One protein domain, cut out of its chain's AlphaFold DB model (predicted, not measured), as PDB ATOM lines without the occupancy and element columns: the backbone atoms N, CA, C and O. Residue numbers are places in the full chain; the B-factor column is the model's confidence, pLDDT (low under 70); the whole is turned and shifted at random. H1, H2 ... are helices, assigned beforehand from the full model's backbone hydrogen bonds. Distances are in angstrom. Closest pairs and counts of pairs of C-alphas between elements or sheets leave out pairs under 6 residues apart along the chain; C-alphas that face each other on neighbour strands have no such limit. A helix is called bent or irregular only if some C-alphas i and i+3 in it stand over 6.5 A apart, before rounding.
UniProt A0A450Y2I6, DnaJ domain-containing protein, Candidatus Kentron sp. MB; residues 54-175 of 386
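Overview. This is residues 54 to 175 of the 386 residues of the protein "DnaJ domain-containing protein" of Candidatus Kentron sp. MB (UniProt A0A450Y2I6). Two long helices, H5 and H7, run the same way, and short H6 folds back between them in the chain, making a slanted group of three. Beside it H1, H2 and H3 form a second, crossed group, and short H4 makes a corner with H5. The printed part has 122 residues with seven named helices, H1 to H7 in order, and no named strand: all helix. It is compact, radius of gyration of the C-alphas 15.4 A, and flat, spanning 47 by 37 by 20 A.

Along the chain. H5, residues 113 to 135, is 33.5 A long from C-alpha 113 at (-31.386, -65.468, -128.609). H7, residues 152 to 174, is 32.5 A long and ends at (-44.237, -85.553, -90.994). H6 is residues 141 to 148, H4 106 to 111, H3 91 to 101 and H2 80 to 85. H1, residues 56 to 72, spans 25.8 A and is irregular: C-alphas 57 and 60 are 7.3 A apart.

Arrangement. The hub, H5, touches H7 with residues 122 to 132 alone, closest C-alphas Ala 129 and Leu 159 at 6.4 A, a shallow tilt of 14 degrees. H6 and H7 form a helical hairpin, closest C-alphas Ala 146 and Ala 155 at 4.9 A; H5 and H6 form another, Tyr 122 and Leu 147 at 7.0 A. H4 and H5 touch only at the corner, C-alphas Leu 109 and Arg 116 at 5.3 A. H3 touches H1, C-alphas Ala 91 and Gln 62 at 5.1 A, a steep tilt of 60 degrees, and H2, Gly 94 and Ile 85 at 5.7 A. H1 and H5 are apart. Helix packing is part aligned, part crossed. Every O i to N i+4 pair is within hydrogen-bond range in H2, H3, H4, H6 and H7, against 11 of 13 in H1 and 18 of 19 in H5.

Size, cuts and confidence. The C-alphas farthest apart, Arg 111 and Glu 175, are 51.5 A apart. The printed part has no cut and no long link. Mean pLDDT of the printed part is 84.3; residues 54 to 59 and 136 are under 70.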
ATOM      1  N   PRO A  54     -57.060 -86.481-129.366       40.72
ATOM      2  CA  PRO A  54     -56.041 -87.510-129.473       40.72
ATOM      3  C   PRO A  54     -56.490 -88.756-128.701       40.72
ATOM      4  O   PRO A  54     -56.724 -88.733-127.496       40.72
ATOM      5  N   HIS A  55     -56.591 -89.878-129.415       45.62
ATOM      6  CA  HIS A  55     -56.808 -91.196-128.823       45.62
ATOM      7  C   HIS A  55     -55.710 -91.456-127.765       45.62
ATOM      8  O   HIS A  55     -54.546 -91.137-128.043       45.62
ATOM      9  N   PRO A  56     -55.994 -92.089-126.607       50.88
ATOM     10  CA  PRO A  56     -55.021 -92.310-125.521       50.88
ATOM     11  C   PRO A  56     -53.708 -93.004-125.944       50.88
ATOM     12  O   PRO A  56     -52.680 -92.854-125.292       50.88
ATOM     13  N   ASN A  57     -53.700 -93.705-127.081       54.50
ATOM     14  CA  ASN A  57     -52.514 -94.371-127.634       54.50
ATOM     15  C   ASN A  57     -51.572 -93.440-128.418       54.50
ATOM     16  O   ASN A  57     -50.512 -93.873-128.864       54.50
ATOM     17  N   THR A  58     -51.935 -92.171-128.613       62.22
ATOM     18  CA  THR A  58     -51.123 -91.207-129.376       62.22
ATOM     19  C   THR A  58     -50.239 -90.330-128.490       62.22
ATOM     20  O   THR A  58     -49.319 -89.695-128.999       62.22
ATOM     21  N   THR A  59     -50.427 -90.341-127.166       67.94
ATOM     22  CA  THR A  59     -49.682 -89.498-126.214       67.94
ATOM     23  C   THR A  59     -48.153 -89.644-126.303       67.94
ATOM     24  O   THR A  59     -47.474 -88.617-126.294       67.94
ATOM     25  N   PRO A  60     -47.565 -90.852-126.466       77.50
ATOM     26  CA  PRO A  60     -46.116 -90.985-126.654       77.50
ATOM     27  C   PRO A  60     -45.615 -90.301-127.934       77.50
ATOM     28  O   PRO A  60     -44.538 -89.707-127.939       77.50
ATOM     29  N   ILE A  61     -46.418 -90.347-129.003       81.19
ATOM     30  CA  ILE A  61     -46.112 -89.715-130.291       81.19
ATOM     31  C   ILE A  61     -46.221 -88.194-130.156       81.19
ATOM     32  O   ILE A  61     -45.283 -87.490-130.526       81.19
ATOM     33  N   GLN A  62     -47.303 -87.685-129.555       84.62
ATOM     34  CA  GLN A  62     -47.485 -86.248-129.313       84.62
ATOM     35  C   GLN A  62     -46.355 -85.675-128.451       84.62
ATOM     36  O   GLN A  62     -45.790 -84.627-128.762       84.62
ATOM     37  N   LEU A  63     -45.954 -86.401-127.406       84.44
ATOM     38  CA  LEU A  63     -44.830 -86.018-126.561       84.44
ATOM     39  C   LEU A  63     -43.500 -86.035-127.329       84.44
ATOM     40  O   LEU A  63     -42.670 -85.155-127.123       84.44
ATOM     41  N   GLY A  64     -43.293 -87.003-128.227       86.06
ATOM     42  CA  GLY A  64     -42.123 -87.050-129.108       86.06
ATOM     43  C   GLY A  64     -42.039 -85.846-130.051       86.06
ATOM     44  O   GLY A  64     -40.974 -85.241-130.183       86.06
ATOM     45  N   VAL A  65     -43.166 -85.448-130.647       88.44
ATOM     46  CA  VAL A  65     -43.247 -84.248-131.497       88.44
ATOM     47  C   VAL A  65     -42.988 -82.984-130.678       88.44
ATOM     48  O   VAL A  65     -42.156 -82.167-131.069       88.44
ATOM     49  N   ALA A  66     -43.618 -82.842-129.508       89.00
ATOM     50  CA  ALA A  66     -43.397 -81.698-128.624       89.00
ATOM     51  C   ALA A  66     -41.927 -81.575-128.186       89.00
ATOM     52  O   ALA A  66     -41.385 -80.472-128.200       89.00
ATOM     53  N   ARG A  67     -41.247 -82.695-127.881       89.50
ATOM     54  CA  ARG A  67     -39.798 -82.702-127.597       89.50
ATOM     55  C   ARG A  67     -38.992 -82.151-128.761       89.50
ATOM     56  O   ARG A  67     -38.143 -81.300-128.542       89.50
ATOM     57  N   LYS A  68     -39.280 -82.578-129.994       88.81
ATOM     58  CA  LYS A  68     -38.575 -82.071-131.181       88.81
ATOM     59  C   LYS A  68     -38.803 -80.578-131.397       88.81
ATOM     60  O   LYS A  68     -37.859 -79.868-131.724       88.81
ATOM     61  N   LEU A  69     -40.021 -80.084-131.168       89.69
ATOM     62  CA  LEU A  69     -40.312 -78.649-131.232       89.69
ATOM     63  C   LEU A  69     -39.542 -77.862-130.161       89.69
ATOM     64  O   LEU A  69     -38.978 -76.815-130.466       89.69
ATOM     65  N   PHE A  70     -39.474 -78.373-128.931       90.44
ATOM     66  CA  PHE A  70     -38.702 -77.758-127.849       90.44
ATOM     67  C   PHE A  70     -37.192 -77.787-128.120       90.44
ATOM     68  O   PHE A  70     -36.532 -76.762-127.953       90.44
ATOM     69  N   GLU A  71     -36.661 -78.896-128.643       89.06
ATOM     70  CA  GLU A  71     -35.257 -79.012-129.062       89.06
ATOM     71  C   GLU A  71     -34.893 -77.952-130.115       89.06
ATOM     72  O   GLU A  71     -33.838 -77.329-130.012       89.06
ATOM     73  N   LEU A  72     -35.775 -77.689-131.090       88.06
ATOM     74  CA  LEU A  72     -35.575 -76.627-132.090       88.06
ATOM     75  C   LEU A  72     -35.519 -75.227-131.461       88.06
ATOM     76  O   LEU A  72     -34.761 -74.374-131.921       88.06
ATOM     77  N   MET A  73     -36.280 -74.999-130.388       86.31
ATOM     78  CA  MET A  73     -36.230 -73.765-129.595       86.31
ATOM     79  C   MET A  73     -35.014 -73.713-128.650       86.31
ATOM     80  O   MET A  73     -34.796 -72.704-127.981       86.31
ATOM     81  N   GLY A  74     -34.193 -74.767-128.608       82.06
ATOM     82  CA  GLY A  74     -33.032 -74.875-127.730       82.06
ATOM     83  C   GLY A  74     -33.389 -75.195-126.280       82.06
ATOM     84  O   GLY A  74     -32.646 -74.802-125.384       82.06
ATOM     85  N   VAL A  75     -34.516 -75.876-126.041       85.75
ATOM     86  CA  VAL A  75     -34.963 -76.253-124.697       85.75
ATOM     87  C   VAL A  75     -35.264 -77.747-124.600       85.75
ATOM     88  O   VAL A  75     -35.714 -78.369-125.555       85.75
ATOM     89  N   TRP A  76     -35.013 -78.338-123.434       82.75
ATOM     90  CA  TRP A  76     -35.181 -79.776-123.199       82.75
ATOM     91  C   TRP A  76     -36.358 -80.103-122.268       82.75
ATOM     92  O   TRP A  76     -36.932 -81.192-122.351       82.75
ATOM     93  N   TYR A  77     -36.720 -79.176-121.376       88.94
ATOM     94  CA  TYR A  77     -37.743 -79.401-120.362       88.94
ATOM     95  C   TYR A  77     -39.156 -79.239-120.934       88.94
ATOM     96  O   TYR A  77     -39.472 -78.223-121.547       88.94
ATOM     97  N   ILE A  78     -40.020 -80.233-120.696       87.44
ATOM     98  CA  ILE A  78     -41.455 -80.177-121.014       87.44
ATOM     99  C   ILE A  78     -42.236 -80.106-119.697       87.44
ATOM    100  O   ILE A  78     -42.307 -81.142-119.011       87.44
ATOM    101  N   PRO A  79     -42.858 -78.951-119.384       86.81
ATOM    102  CA  PRO A  79     -43.624 -78.755-118.156       86.81
ATOM    103  C   PRO A  79     -44.817 -79.697-118.029       86.81
ATOM    104  O   PRO A  79     -45.410 -80.114-119.034       86.81
ATOM    105  N   ARG A  80     -45.206 -80.013-116.792       80.25
ATOM    106  CA  ARG A  80     -46.297 -80.949-116.486       80.25
ATOM    107  C   ARG A  80     -47.603 -80.531-117.154       80.25
ATOM    108  O   ARG A  80     -48.243 -81.369-117.791       80.25
ATOM    109  N   ARG A  81     -47.968 -79.245-117.097       80.75
ATOM    110  CA  ARG A  81     -49.192 -78.734-117.740       80.75
ATOM    111  C   ARG A  81     -49.207 -78.926-119.250       80.75
ATOM    112  O   ARG A  81     -50.234 -79.321-119.793       80.75
ATOM    113  N   LEU A  82     -48.071 -78.749-119.931       85.12
ATOM    114  CA  LEU A  82     -47.988 -79.045-121.361       85.12
ATOM    115  C   LEU A  82     -48.236 -80.536-121.624       85.12
ATOM    116  O   LEU A  82     -48.986 -80.872-122.531       85.12
ATOM    117  N   ARG A  83     -47.704 -81.444-120.797       83.94
ATOM    118  CA  ARG A  83     -47.998 -82.885-120.934       83.94
ATOM    119  C   ARG A  83     -49.491 -83.181-120.796       83.94
ATOM    120  O   ARG A  83     -50.001 -84.009-121.543       83.94
ATOM    121  N   VAL A  84     -50.188 -82.486-119.893       78.62
ATOM    122  CA  VAL A  84     -51.650 -82.590-119.748       78.62
ATOM    123  C   VAL A  84     -52.359 -82.076-121.002       78.62
ATOM    124  O   VAL A  84     -53.231 -82.767-121.525       78.62
ATOM    125  N   ILE A  85     -51.958 -80.923-121.545       77.50
ATOM    126  CA  ILE A  85     -52.516 -80.379-122.796       77.50
ATOM    127  C   ILE A  85     -52.346 -81.379-123.953       77.50
ATOM    128  O   ILE A  85     -53.295 -81.633-124.692       77.50
ATOM    129  N   LEU A  86     -51.179 -82.017-124.064       81.12
ATOM    130  CA  LEU A  86     -50.870 -83.016-125.098       81.12
ATOM    131  C   LEU A  86     -51.678 -84.319-124.978       81.12
ATOM    132  O   LEU A  86     -51.672 -85.132-125.900       81.12
ATOM    133  N   THR A  87     -52.377 -84.544-123.858       75.69
ATOM    134  CA  THR A  87     -53.345 -85.650-123.744       75.69
ATOM    135  C   THR A  87     -54.689 -85.336-124.396       75.69
ATOM    136  O   THR A  87     -55.494 -86.243-124.577       75.69
ATOM    137  N   LYS A  88     -54.934 -84.065-124.742       75.00
ATOM    138  CA  LYS A  88     -56.213 -83.559-125.260       75.00
ATOM    139  C   LYS A  88     -56.096 -82.876-126.618       75.00
ATOM    140  O   LYS A  88     -57.091 -82.766-127.317       75.00
ATOM    141  N   LEU A  89     -54.907 -82.413-126.991       75.69
ATOM    142  CA  LEU A  89     -54.649 -81.709-128.244       75.69
ATOM    143  C   LEU A  89     -53.423 -82.297-128.944       75.69
ATOM    144  O   LEU A  89     -52.557 -82.898-128.304       75.69
ATOM    145  N   ASP A  90     -53.339 -82.107-130.260       83.00
ATOM    146  CA  ASP A  90     -52.118 -82.431-130.994       83.00
ATOM    147  C   ASP A  90     -50.946 -81.539-130.555       83.00
ATOM    148  O   ASP A  90     -51.125 -80.459-129.990       83.00
ATOM    149  N   ALA A  91     -49.724 -81.992-130.821       84.31
ATOM    150  CA  ALA A  91     -48.518 -81.337-130.344       84.31
ATOM    151  C   ALA A  91     -48.333 -79.916-130.877       84.31
ATOM    152  O   ALA A  91     -47.844 -79.064-130.140       84.31
ATOM    153  N   PHE A  92     -48.735 -79.629-132.115       83.94
ATOM    154  CA  PHE A  92     -48.585 -78.289-132.679       83.94
ATOM    155  C   PHE A  92     -49.571 -77.317-132.034       83.94
ATOM    156  O   PHE A  92     -49.166 -76.235-131.601       83.94
ATOM    157  N   GLN A  93     -50.839 -77.716-131.902       82.94
ATOM    158  CA  GLN A  93     -51.848 -76.917-131.205       82.94
ATOM    159  C   GLN A  93     -51.506 -76.745-129.724       82.94
ATOM    160  O   GLN A  93     -51.523 -75.626-129.215       82.94
ATOM    161  N   GLY A  94     -51.140 -77.830-129.040       82.56
ATOM    162  CA  GLY A  94     -50.816 -77.815-127.618       82.56
ATOM    163  C   GLY A  94     -49.615 -76.927-127.295       82.56
ATOM    164  O   GLY A  94     -49.693 -76.099-126.388       82.56
ATOM    165  N   VAL A  95     -48.529 -77.039-128.070       88.50
ATOM    166  CA  VAL A  95     -47.352 -76.168-127.918       88.50
ATOM    167  C   VAL A  95     -47.700 -74.719-128.251       88.50
ATOM    168  O   VAL A  95     -47.313 -73.826-127.504       88.50
ATOM    169  N   SER A  96     -48.462 -74.462-129.317       83.94
ATOM    170  CA  SER A  96     -48.874 -73.099-129.673       83.94
ATOM    171  C   SER A  96     -49.705 -72.438-128.571       83.94
ATOM    172  O   SER A  96     -49.432 -71.294-128.210       83.94
ATOM    173  N   ILE A  97     -50.671 -73.156-127.990       81.94
ATOM    174  CA  ILE A  97     -51.494 -72.658-126.878       81.94
ATOM    175  C   ILE A  97     -50.628 -72.390-125.647       81.94
ATOM    176  O   ILE A  97     -50.747 -71.327-125.042       81.94
ATOM    177  N   PHE A  98     -49.732 -73.317-125.305       87.06
ATOM    178  CA  PHE A  98     -48.824 -73.170-124.171       87.06
ATOM    179  C   PHE A  98     -47.907 -71.947-124.310       87.06
ATOM    180  O   PHE A  98     -47.813 -71.133-123.391       87.06
ATOM    181  N   LEU A  99     -47.264 -71.784-125.470       89.50
ATOM    182  CA  LEU A  99     -46.404 -70.633-125.745       89.50
ATOM    183  C   LEU A  99     -47.200 -69.331-125.707       89.50
ATOM    184  O   LEU A  99     -46.774 -68.375-125.064       89.50
ATOM    185  N   ARG A 100     -48.386 -69.312-126.324       84.94
ATOM    186  CA  ARG A 100     -49.255 -68.134-126.345       84.94
ATOM    187  C   ARG A 100     -49.704 -67.722-124.946       84.94
ATOM    188  O   ARG A 100     -49.721 -66.527-124.669       84.94
ATOM    189  N   TYR A 101     -50.043 -68.679-124.085       82.94
ATOM    190  CA  TYR A 101     -50.391 -68.411-122.688       82.94
ATOM    191  C   TYR A 101     -49.229 -67.730-121.948       82.94
ATOM    192  O   TYR A 101     -49.413 -66.705-121.305       82.94
ATOM    193  N   LEU A 102     -47.996 -68.198-122.157       86.12
ATOM    194  CA  LEU A 102     -46.794 -67.558-121.608       86.12
ATOM    195  C   LEU A 102     -46.329 -66.314-122.392       86.12
ATOM    196  O   LEU A 102     -45.263 -65.773-122.104       86.12
ATOM    197  N   ARG A 103     -47.115 -65.847-123.373       86.69
ATOM    198  CA  ARG A 103     -46.829 -64.699-124.252       86.69
ATOM    199  C   ARG A 103     -45.547 -64.831-125.082       86.69
ATOM    200  O   ARG A 103     -44.863 -63.842-125.336       86.69
ATOM    201  N   PHE A 104     -45.253 -66.041-125.547       88.12
ATOM    202  CA  PHE A 104     -44.189 -66.320-126.506       88.12
ATOM    203  C   PHE A 104     -44.744 -66.685-127.882       88.12
ATOM    204  O   PHE A 104     -45.777 -67.346-128.004       88.12
ATOM    205  N   ASP A 105     -44.003 -66.295-128.917       88.31
ATOM    206  CA  ASP A 105     -44.222 -66.732-130.290       88.31
ATOM    207  C   ASP A 105     -43.141 -67.733-130.716       88.31
ATOM    208  O   ASP A 105     -41.955 -67.582-130.410       88.31
ATOM    209  N   PHE A 106     -43.551 -68.776-131.435       87.12
ATOM    210  CA  PHE A 106     -42.647 -69.842-131.856       87.12
ATOM    211  C   PHE A 106     -41.566 -69.350-132.836       87.12
ATOM    212  O   PHE A 106     -40.412 -69.762-132.733       87.12
ATOM    213  N   GLN A 107     -41.902 -68.458-133.775       87.81
ATOM    214  CA  GLN A 107     -40.932 -67.916-134.733       87.81
ATOM    215  C   GLN A 107     -39.924 -66.997-134.045       87.81
ATOM    216  O   GLN A 107     -38.734 -67.043-134.374       87.81
ATOM    217  N   ASP A 108     -40.374 -66.213-133.066       88.56
ATOM    218  CA  ASP A 108     -39.494 -65.356-132.270       88.56
ATOM    219  C   ASP A 108     -38.484 -66.183-131.470       88.56
ATOM    220  O   ASP A 108     -37.295 -65.854-131.451       88.56
ATOM    221  N   LEU A 109     -38.916 -67.308-130.889       90.69
ATOM    222  CA  LEU A 109     -38.029 -68.241-130.189       90.69
ATOM    223  C   LEU A 109     -36.998 -68.898-131.119       90.69
ATOM    224  O   LEU A 109     -35.869 -69.134-130.702       90.69
ATOM    225  N   LEU A 110     -37.320 -69.161-132.386       88.31
ATOM    226  CA  LEU A 110     -36.336 -69.711-133.328       88.31
ATOM    227  C   LEU A 110     -35.277 -68.683-133.752       88.31
ATOM    228  O   LEU A 110     -34.130 -69.049-134.017       88.31
ATOM    229  N   ARG A 111     -35.652 -67.404-133.844       90.19
ATOM    230  CA  ARG A 111     -34.808 -66.350-134.433       90.19
ATOM    231  C   ARG A 111     -34.030 -65.549-133.398       90.19
ATOM    232  O   ARG A 111     -32.903 -65.141-133.672       90.19
ATOM    233  N   SER A 112     -34.602 -65.322-132.217       91.25
ATOM    234  CA  SER A 112     -34.021 -64.458-131.190       91.25
ATOM    235  C   SER A 112     -33.346 -65.262-130.081       91.25
ATOM    236  O   SER A 112     -33.914 -66.183-129.492       91.25
ATOM    237  N   ARG A 113     -32.094 -64.912-129.770       88.88
ATOM    238  CA  ARG A 113     -31.386 -65.468-128.609       88.88
ATOM    239  C   ARG A 113     -31.983 -64.955-127.297       88.88
ATOM    240  O   ARG A 113     -32.189 -65.748-126.388       88.88
ATOM    241  N   GLU A 114     -32.314 -63.671-127.227       89.75
ATOM    242  CA  GLU A 114     -32.889 -63.046-126.030       89.75
ATOM    243  C   GLU A 114     -34.255 -63.648-125.677       89.75
ATOM    244  O   GLU A 114     -34.520 -63.954-124.515       89.75
ATOM    245  N   ALA A 115     -35.102 -63.902-126.684       89.62
ATOM    246  CA  ALA A 115     -36.394 -64.556-126.474       89.62
ATOM    247  C   ALA A 115     -36.223 -65.971-125.898       89.62
ATOM    248  O   ALA A 115     -36.930 -66.344-124.962       89.62
ATOM    249  N   ARG A 116     -35.241 -66.736-126.400       90.12
ATOM    250  CA  ARG A 116     -34.903 -68.067-125.864       90.12
ATOM    251  C   ARG A 116     -34.362 -68.009-124.447       90.12
ATOM    252  O   ARG A 116     -34.715 -68.859-123.639       90.12
ATOM    253  N   GLU A 117     -33.509 -67.041-124.130       90.75
ATOM    254  CA  GLU A 117     -32.986 -66.872-122.771       90.75
ATOM    255  C   GLU A 117     -34.118 -66.542-121.790       90.75
ATOM    256  O   GLU A 117     -34.204 -67.160-120.729       90.75
ATOM    257  N   ARG A 118     -35.050 -65.658-122.171       90.06
ATOM    258  CA  ARG A 118     -36.249 -65.361-121.370       90.06
ATOM    259  C   ARG A 118     -37.137 -66.594-121.193       90.06
ATOM    260  O   ARG A 118     -37.552 -66.887-120.077       90.06
ATOM    261  N   PHE A 119     -37.411 -67.331-122.268       92.12
ATOM    262  CA  PHE A 119     -38.239 -68.536-122.213       92.12
ATOM    263  C   PHE A 119     -37.606 -69.647-121.367       92.12
ATOM    264  O   PHE A 119     -38.297 -70.294-120.588       92.12
ATOM    265  N   ASN A 120     -36.283 -69.822-121.435       91.31
ATOM    266  CA  ASN A 120     -35.572 -70.759-120.564       91.31
ATOM    267  C   ASN A 120     -35.707 -70.387-119.081       91.31
ATOM    268  O   ASN A 120     -35.897 -71.278-118.260       91.31
ATOM    269  N   ARG A 121     -35.680 -69.094-118.722       91.44
ATOM    270  CA  ARG A 121     -35.942 -68.672-117.331       91.44
ATOM    271  C   ARG A 121     -37.348 -69.056-116.874       91.44
ATOM    272  O   ARG A 121     -37.494 -69.600-115.787       91.44
ATOM    273  N   TYR A 122     -38.357 -68.847-117.722       93.00
ATOM    274  CA  TYR A 122     -39.731 -69.274-117.434       93.00
ATOM    275  C   TYR A 122     -39.792 -70.786-117.202       93.00
ATOM    276  O   TYR A 122     -40.402 -71.247-116.245       93.00
ATOM    277  N   LEU A 123     -39.136 -71.567-118.062       92.19
ATOM    278  CA  LEU A 123     -39.136 -73.021-117.947       92.19
ATOM    279  C   LEU A 123     -38.380 -73.534-116.719       92.19
ATOM    280  O   LEU A 123     -38.814 -74.535-116.160       92.19
ATOM    281  N   ASN A 124     -37.325 -72.852-116.266       91.94
ATOM    282  CA  ASN A 124     -36.651 -73.184-115.008       91.94
ATOM    283  C   ASN A 124     -37.585 -72.984-113.805       91.94
ATOM    284  O   ASN A 124     -37.738 -73.899-113.005       91.94
ATOM    285  N   ILE A 125     -38.285 -71.845-113.734       93.38
ATOM    286  CA  ILE A 125     -39.276 -71.574-112.675       93.38
ATOM    287  C   ILE A 125     -40.373 -72.649-112.672       93.38
ATOM    288  O   ILE A 125     -40.748 -73.168-111.624       93.38
ATOM    289  N   LEU A 126     -40.875 -73.015-113.857       91.44
ATOM    290  CA  LEU A 126     -41.904 -74.045-113.995       91.44
ATOM    291  C   LEU A 126     -41.405 -75.446-113.630       91.44
ATOM    292  O   LEU A 126     -42.169 -76.233-113.081       91.44
ATOM    293  N   MET A 127     -40.150 -75.769-113.939       90.56
ATOM    294  CA  MET A 127     -39.528 -77.030-113.541       90.56
ATOM    295  C   MET A 127     -39.466 -77.147-112.017       90.56
ATOM    296  O   MET A 127     -39.905 -78.156-111.469       90.56
ATOM    297  N   ASP A 128     -39.003 -76.097-111.344       90.06
ATOM    298  CA  ASP A 128     -38.909 -76.069-109.885       90.06
ATOM    299  C   ASP A 128     -40.303 -76.161-109.241       90.06
ATOM    300  O   ASP A 128     -40.517 -76.966-108.330       90.06
ATOM    301  N   ALA A 129     -41.286 -75.421-109.764       88.25
ATOM    302  CA  ALA A 129     -42.676 -75.513-109.315       88.25
ATOM    303  C   ALA A 129     -43.248 -76.932-109.493       88.25
ATOM    304  O   ALA A 129     -43.821 -77.494-108.555       88.25
ATOM    305  N   ASP A 130     -43.035 -77.548-110.661       84.75
ATOM    306  CA  ASP A 130     -43.481 -78.911-110.960       84.75
ATOM    307  C   ASP A 130     -42.881 -79.936-109.983       84.75
ATOM    308  O   ASP A 130     -43.581 -80.852-109.541       84.75
ATOM    309  N   GLU A 131     -41.604 -79.797-109.618       84.44
ATOM    310  CA  GLU A 131     -40.958 -80.672-108.635       84.44
ATOM    311  C   GLU A 131     -41.531 -80.515-107.224       84.44
ATOM    312  O   GLU A 131     -41.634 -81.496-106.477       84.44
ATOM    313  N   VAL A 132     -41.886 -79.290-106.832       81.06
ATOM    314  CA  VAL A 132     -42.488 -79.012-105.523       81.06
ATOM    315  C   VAL A 132     -43.908 -79.580-105.456       81.06
ATOM    316  O   VAL A 132     -44.215 -80.326-104.523       81.06
ATOM    317  N   CYS A 133     -44.725 -79.317-106.475       76.50
ATOM    318  CA  CYS A 133     -46.112 -79.780-106.599       76.50
ATOM    319  C   CYS A 133     -46.253 -81.287-106.884       76.50
ATOM    320  O   CYS A 133     -47.349 -81.837-106.839       76.50
ATOM    321  N   GLN A 134     -45.171 -81.992-107.224       74.56
ATOM    322  CA  GLN A 134     -45.171 -83.462-107.252       74.56
ATOM    323  C   GLN A 134     -44.973 -84.069-105.860       74.56
ATOM    324  O   GLN A 134     -45.426 -85.182-105.605       74.56
ATOM    325  N   LYS A 135     -44.266 -83.363-104.969       71.12
ATOM    326  CA  LYS A 135     -43.921 -83.846-103.620       71.12
ATOM    327  C   LYS A 135     -44.996 -83.518-102.585       71.12
ATOM    328  O   LYS A 135     -45.046 -84.166-101.545       71.12
ATOM    329  N   ALA A 136     -45.813 -82.508-102.853       65.50
ATOM    330  CA  ALA A 136     -46.965 -82.117-102.055       65.50
ATOM    331  C   ALA A 136     -48.138 -81.881-103.010       65.50
ATOM    332  O   ALA A 136     -47.914 -81.358-104.097       65.50
ATOM    333  N   ASP A 137     -49.354 -82.269-102.625       71.38
ATOM    334  CA  ASP A 137     -50.570 -82.107-103.437       71.38
ATOM    335  C   ASP A 137     -51.006 -80.628-103.476       71.38
ATOM    336  O   ASP A 137     -52.002 -80.220-102.886       71.38
ATOM    337  N   LEU A 138     -50.167 -79.789-104.089       76.25
ATOM    338  CA  LEU A 138     -50.303 -78.338-104.184       76.25
ATOM    339  C   LEU A 138     -50.461 -77.926-105.646       76.25
ATOM    340  O   LEU A 138     -49.840 -78.503-106.541       76.25
ATOM    341  N   SER A 139     -51.246 -76.878-105.883       79.38
ATOM    342  CA  SER A 139     -51.430 -76.321-107.223       79.38
ATOM    343  C   SER A 139     -50.216 -75.505-107.668       79.38
ATOM    344  O   SER A 139     -49.732 -74.647-106.932       79.38
ATOM    345  N   ASP A 140     -49.773 -75.746-108.899       80.25
ATOM    346  CA  ASP A 140     -48.754 -74.988-109.632       80.25
ATOM    347  C   ASP A 140     -49.342 -73.770-110.376       80.25
ATOM    348  O   ASP A 140     -48.599 -72.890-110.807       80.25
ATOM    349  N   LEU A 141     -50.675 -73.690-110.516       81.75
ATOM    350  CA  LEU A 141     -51.378 -72.663-111.302       81.75
ATOM    351  C   LEU A 141     -50.972 -71.218-110.964       81.75
ATOM    352  O   LEU A 141     -50.728 -70.458-111.897       81.75
ATOM    353  N   PRO A 142     -50.829 -70.825-109.683       85.25
ATOM    354  CA  PRO A 142     -50.492 -69.442-109.352       85.25
ATOM    355  C   PRO A 142     -49.131 -68.995-109.915       85.25
ATOM    356  O   PRO A 142     -48.948 -67.823-110.239       85.25
ATOM    357  N   VAL A 143     -48.183 -69.927-110.087       87.62
ATOM    358  CA  VAL A 143     -46.885 -69.652-110.728       87.62
ATOM    359  C   VAL A 143     -47.065 -69.432-112.233       87.62
ATOM    360  O   VAL A 143     -46.460 -68.527-112.807       87.62
ATOM    361  N   TYR A 144     -47.933 -70.217-112.875       84.44
ATOM    362  CA  TYR A 144     -48.288 -70.045-114.286       84.44
ATOM    363  C   TYR A 144     -48.963 -68.691-114.555       84.44
ATOM    364  O   TYR A 144     -48.542 -67.988-115.476       84.44
ATOM    365  N   ASP A 145     -49.920 -68.289-113.714       84.38
ATOM    366  CA  ASP A 145     -50.613 -66.998-113.826       84.38
ATOM    367  C   ASP A 145     -49.642 -65.817-113.625       84.38
ATOM    368  O   ASP A 145     -49.689 -64.807-114.338       84.38
ATOM    369  N   ALA A 146     -48.691 -65.951-112.693       87.62
ATOM    370  CA  ALA A 146     -47.644 -64.952-112.494       87.62
ATOM    371  C   ALA A 146     -46.751 -64.803-113.739       87.62
ATOM    372  O   ALA A 146     -46.441 -63.679-114.140       87.62
ATOM    373  N   LEU A 147     -46.393 -65.907-114.402       87.50
ATOM    374  CA  LEU A 147     -45.609 -65.882-115.639       87.50
ATOM    375  C   LEU A 147     -46.391 -65.290-116.825       87.50
ATOM    376  O   LEU A 147     -45.805 -64.533-117.608       87.50
ATOM    377  N   GLU A 148     -47.698 -65.565-116.938       84.56
ATOM    378  CA  GLU A 148     -48.583 -64.968-117.955       84.56
ATOM    379  C   GLU A 148     -48.575 -63.433-117.879       84.56
ATOM    380  O   GLU A 148     -48.571 -62.751-118.911       84.56
ATOM    381  N   SER A 149     -48.504 -62.862-116.671       81.88
ATOM    382  CA  SER A 149     -48.440 -61.405-116.483       81.88
ATOM    383  C   SER A 149     -47.212 -60.755-117.141       81.88
ATOM    384  O   SER A 149     -47.220 -59.556-117.436       81.88
ATOM    385  N   GLY A 150     -46.172 -61.543-117.435       77.25
ATOM    386  CA  GLY A 150     -44.922 -61.079-118.028       77.25
ATOM    387  C   GLY A 150     -43.871 -60.622-117.011       77.25
ATOM    388  O   GLY A 150     -42.793 -60.205-117.436       77.25
ATOM    389  N   ASN A 151     -44.172 -60.690-115.710       82.44
ATOM    390  CA  ASN A 151     -43.298 -60.264-114.619       82.44
ATOM    391  C   ASN A 151     -42.574 -61.472-113.994       82.44
ATOM    392  O   ASN A 151     -43.171 -62.232-113.234       82.44
ATOM    393  N   ILE A 152     -41.290 -61.641-114.328       87.25
ATOM    394  CA  ILE A 152     -40.462 -62.749-113.821       87.25
ATOM    395  C   ILE A 152     -40.264 -62.638-112.310       87.25
ATOM    396  O   ILE A 152     -40.433 -63.636-111.623       87.25
ATOM    397  N   ASP A 153     -39.989 -61.440-111.794       88.50
ATOM    398  CA  ASP A 153     -39.726 -61.226-110.366       88.50
ATOM    399  C   ASP A 153     -40.943 -61.628-109.517       88.50
ATOM    400  O   ASP A 153     -40.813 -62.225-108.451       88.50
ATOM    401  N   ASN A 154     -42.154 -61.367-110.023       89.75
ATOM    402  CA  ASN A 154     -43.386 -61.827-109.386       89.75
ATOM    403  C   ASN A 154     -43.509 -63.361-109.400       89.75
ATOM    404  O   ASN A 154     -43.925 -63.957-108.411       89.75
ATOM    405  N   ALA A 155     -43.149 -64.016-110.507       90.06
ATOM    406  CA  ALA A 155     -43.178 -65.474-110.595       90.06
ATOM    407  C   ALA A 155     -42.136 -66.138-109.681       90.06
ATOM    408  O   ALA A 155     -42.439 -67.156-109.063       90.06
ATOM    409  N   GLU A 156     -40.947 -65.546-109.550       91.75
ATOM    410  CA  GLU A 156     -39.932 -65.975-108.581       91.75
ATOM    411  C   GLU A 156     -40.434 -65.797-107.139       91.75
ATOM    412  O   GLU A 156     -40.346 -66.732-106.347       91.75
ATOM    413  N   GLY A 157     -41.075 -64.667-106.817       90.88
ATOM    414  CA  GLY A 157     -41.713 -64.463-105.511       90.88
ATOM    415  C   GLY A 157     -42.813 -65.490-105.204       90.88
ATOM    416  O   GLY A 157     -42.898 -66.004-104.087       90.88
ATOM    417  N   MET A 158     -43.625 -65.856-106.201       90.56
ATOM    418  CA  MET A 158     -44.627 -66.920-106.065       90.56
ATOM    419  C   MET A 158     -43.990 -68.303-105.884       90.56
ATOM    420  O   MET A 158     -44.486 -69.105-105.092       90.56
ATOM    421  N   LEU A 159     -42.885 -68.587-106.576       91.62
ATOM    422  CA  LEU A 159     -42.125 -69.824-106.401       91.62
ATOM    423  C   LEU A 159     -41.524 -69.914-104.987       91.62
ATOM    424  O   LEU A 159     -41.614 -70.961-104.341       91.62
ATOM    425  N   ASP A 160     -40.981 -68.814-104.463       91.69
ATOM    426  CA  ASP A 160     -40.474 -68.738-103.091       91.69
ATOM    427  C   ASP A 160     -41.575 -69.008-102.061       91.69
ATOM    428  O   ASP A 160     -41.374 -69.776-101.107       91.69
ATOM    429  N   LEU A 161     -42.760 -68.423-102.265       91.31
ATOM    430  CA  LEU A 161     -43.929 -68.660-101.422       91.31
ATOM    431  C   LEU A 161     -44.363 -70.134-101.470       91.31
ATOM    432  O   LEU A 161     -44.562 -70.745-100.417       91.31
ATOM    433  N   LEU A 162     -44.407 -70.744-102.659       90.50
ATOM    434  CA  LEU A 162     -44.685 -72.173-102.842       90.50
ATOM    435  C   LEU A 162     -43.662 -73.051-102.098       90.50
ATOM    436  O   LEU A 162     -44.033 -74.004-101.404       90.50
ATOM    437  N   HIS A 163     -42.369 -72.721-102.168       90.81
ATOM    438  CA  HIS A 163     -41.328 -73.431-101.422       90.81
ATOM    439  C   HIS A 163     -41.491 -73.299 -99.903       90.81
ATOM    440  O   HIS A 163     -41.223 -74.261 -99.172       90.81
ATOM    441  N   LYS A 164     -41.887 -72.124 -99.399       91.19
ATOM    442  CA  LYS A 164     -42.189 -71.920 -97.971       91.19
ATOM    443  C   LYS A 164     -43.405 -72.750 -97.555       91.19
ATOM    444  O   LYS A 164     -43.297 -73.544 -96.620       91.19
ATOM    445  N   ALA A 165     -44.504 -72.661 -98.302       88.94
ATOM    446  CA  ALA A 165     -45.725 -73.420 -98.059       88.94
ATOM    447  C   ALA A 165     -45.465 -74.935 -98.036       88.94
ATOM    448  O   ALA A 165     -45.870 -75.624 -97.100       88.94
ATOM    449  N   ARG A 166     -44.690 -75.460 -98.994       88.31
ATOM    450  CA  ARG A 166     -44.309 -76.880 -99.022       88.31
ATOM    451  C   ARG A 166     -43.437 -77.293 -97.836       88.31
ATOM    452  O   ARG A 166     -43.574 -78.416 -97.351       88.31
ATOM    453  N   ARG A 167     -42.521 -76.436 -97.369       90.88
ATOM    454  CA  ARG A 167     -41.710 -76.726 -96.170       90.88
ATOM    455  C   ARG A 167     -42.594 -76.870 -94.933       90.88
ATOM    456  O   ARG A 167     -42.440 -77.844 -94.204       90.88
ATOM    457  N   ILE A 168     -43.546 -75.957 -94.755       90.12
ATOM    458  CA  ILE A 168     -44.498 -75.984 -93.636       90.12
ATOM    459  C   ILE A 168     -45.421 -77.201 -93.748       90.12
ATOM    460  O   ILE A 168     -45.551 -77.955 -92.790       90.12
ATOM    461  N   HIS A 169     -45.975 -77.465 -94.935       88.69
ATOM    462  CA  HIS A 169     -46.760 -78.672 -95.203       88.69
ATOM    463  C   HIS A 169     -45.998 -79.940 -94.795       88.69
ATOM    464  O   HIS A 169     -46.531 -80.797 -94.096       88.69
ATOM    465  N   ALA A 170     -44.734 -80.064 -95.211       85.50
ATOM    466  CA  ALA A 170     -43.909 -81.214 -94.866       85.50
ATOM    467  C   ALA A 170     -43.646 -81.317 -93.356       85.50
ATOM    468  O   ALA A 170     -43.673 -82.426 -92.833       85.50
ATOM    469  N   ALA A 171     -43.415 -80.199 -92.661       88.81
ATOM    470  CA  ALA A 171     -43.244 -80.193 -91.209       88.81
ATOM    471  C   ALA A 171     -44.505 -80.707 -90.494       88.81
ATOM    472  O   ALA A 171     -44.413 -81.597 -89.658       88.81
ATOM    473  N   ILE A 172     -45.686 -80.232 -90.897       88.44
ATOM    474  CA  ILE A 172     -46.971 -80.622 -90.299       88.44
ATOM    475  C   ILE A 172     -47.302 -82.100 -90.572       88.44
ATOM    476  O   ILE A 172     -47.688 -82.827 -89.658       88.44
ATOM    477  N   VAL A 173     -47.153 -82.565 -91.818       85.75
ATOM    478  CA  VAL A 173     -47.497 -83.950 -92.204       85.75
ATOM    479  C   VAL A 173     -46.532 -84.972 -91.606       85.75
ATOM    480  O   VAL A 173     -46.947 -86.076 -91.247       85.75
ATOM    481  N   ASN A 174     -45.245 -84.632 -91.513       85.31
ATOM    482  CA  ASN A 174     -44.237 -85.553 -90.994       85.31
ATOM    483  C   ASN A 174     -44.171 -85.577 -89.468       85.31
ATOM    484  O   ASN A 174     -43.561 -86.496 -88.925       85.31
ATOM    485  N   GLU A 175     -44.792 -84.614 -88.788       87.69
ATOM    486  CA  GLU A 175     -44.871 -84.610 -87.337       87.69
ATOM    487  C   GLU A 175     -45.732 -85.784 -86.867       87.69
ATOM    488  O   GLU A 175     -46.924 -85.852 -87.173       87.69
TER     489      GLU A 175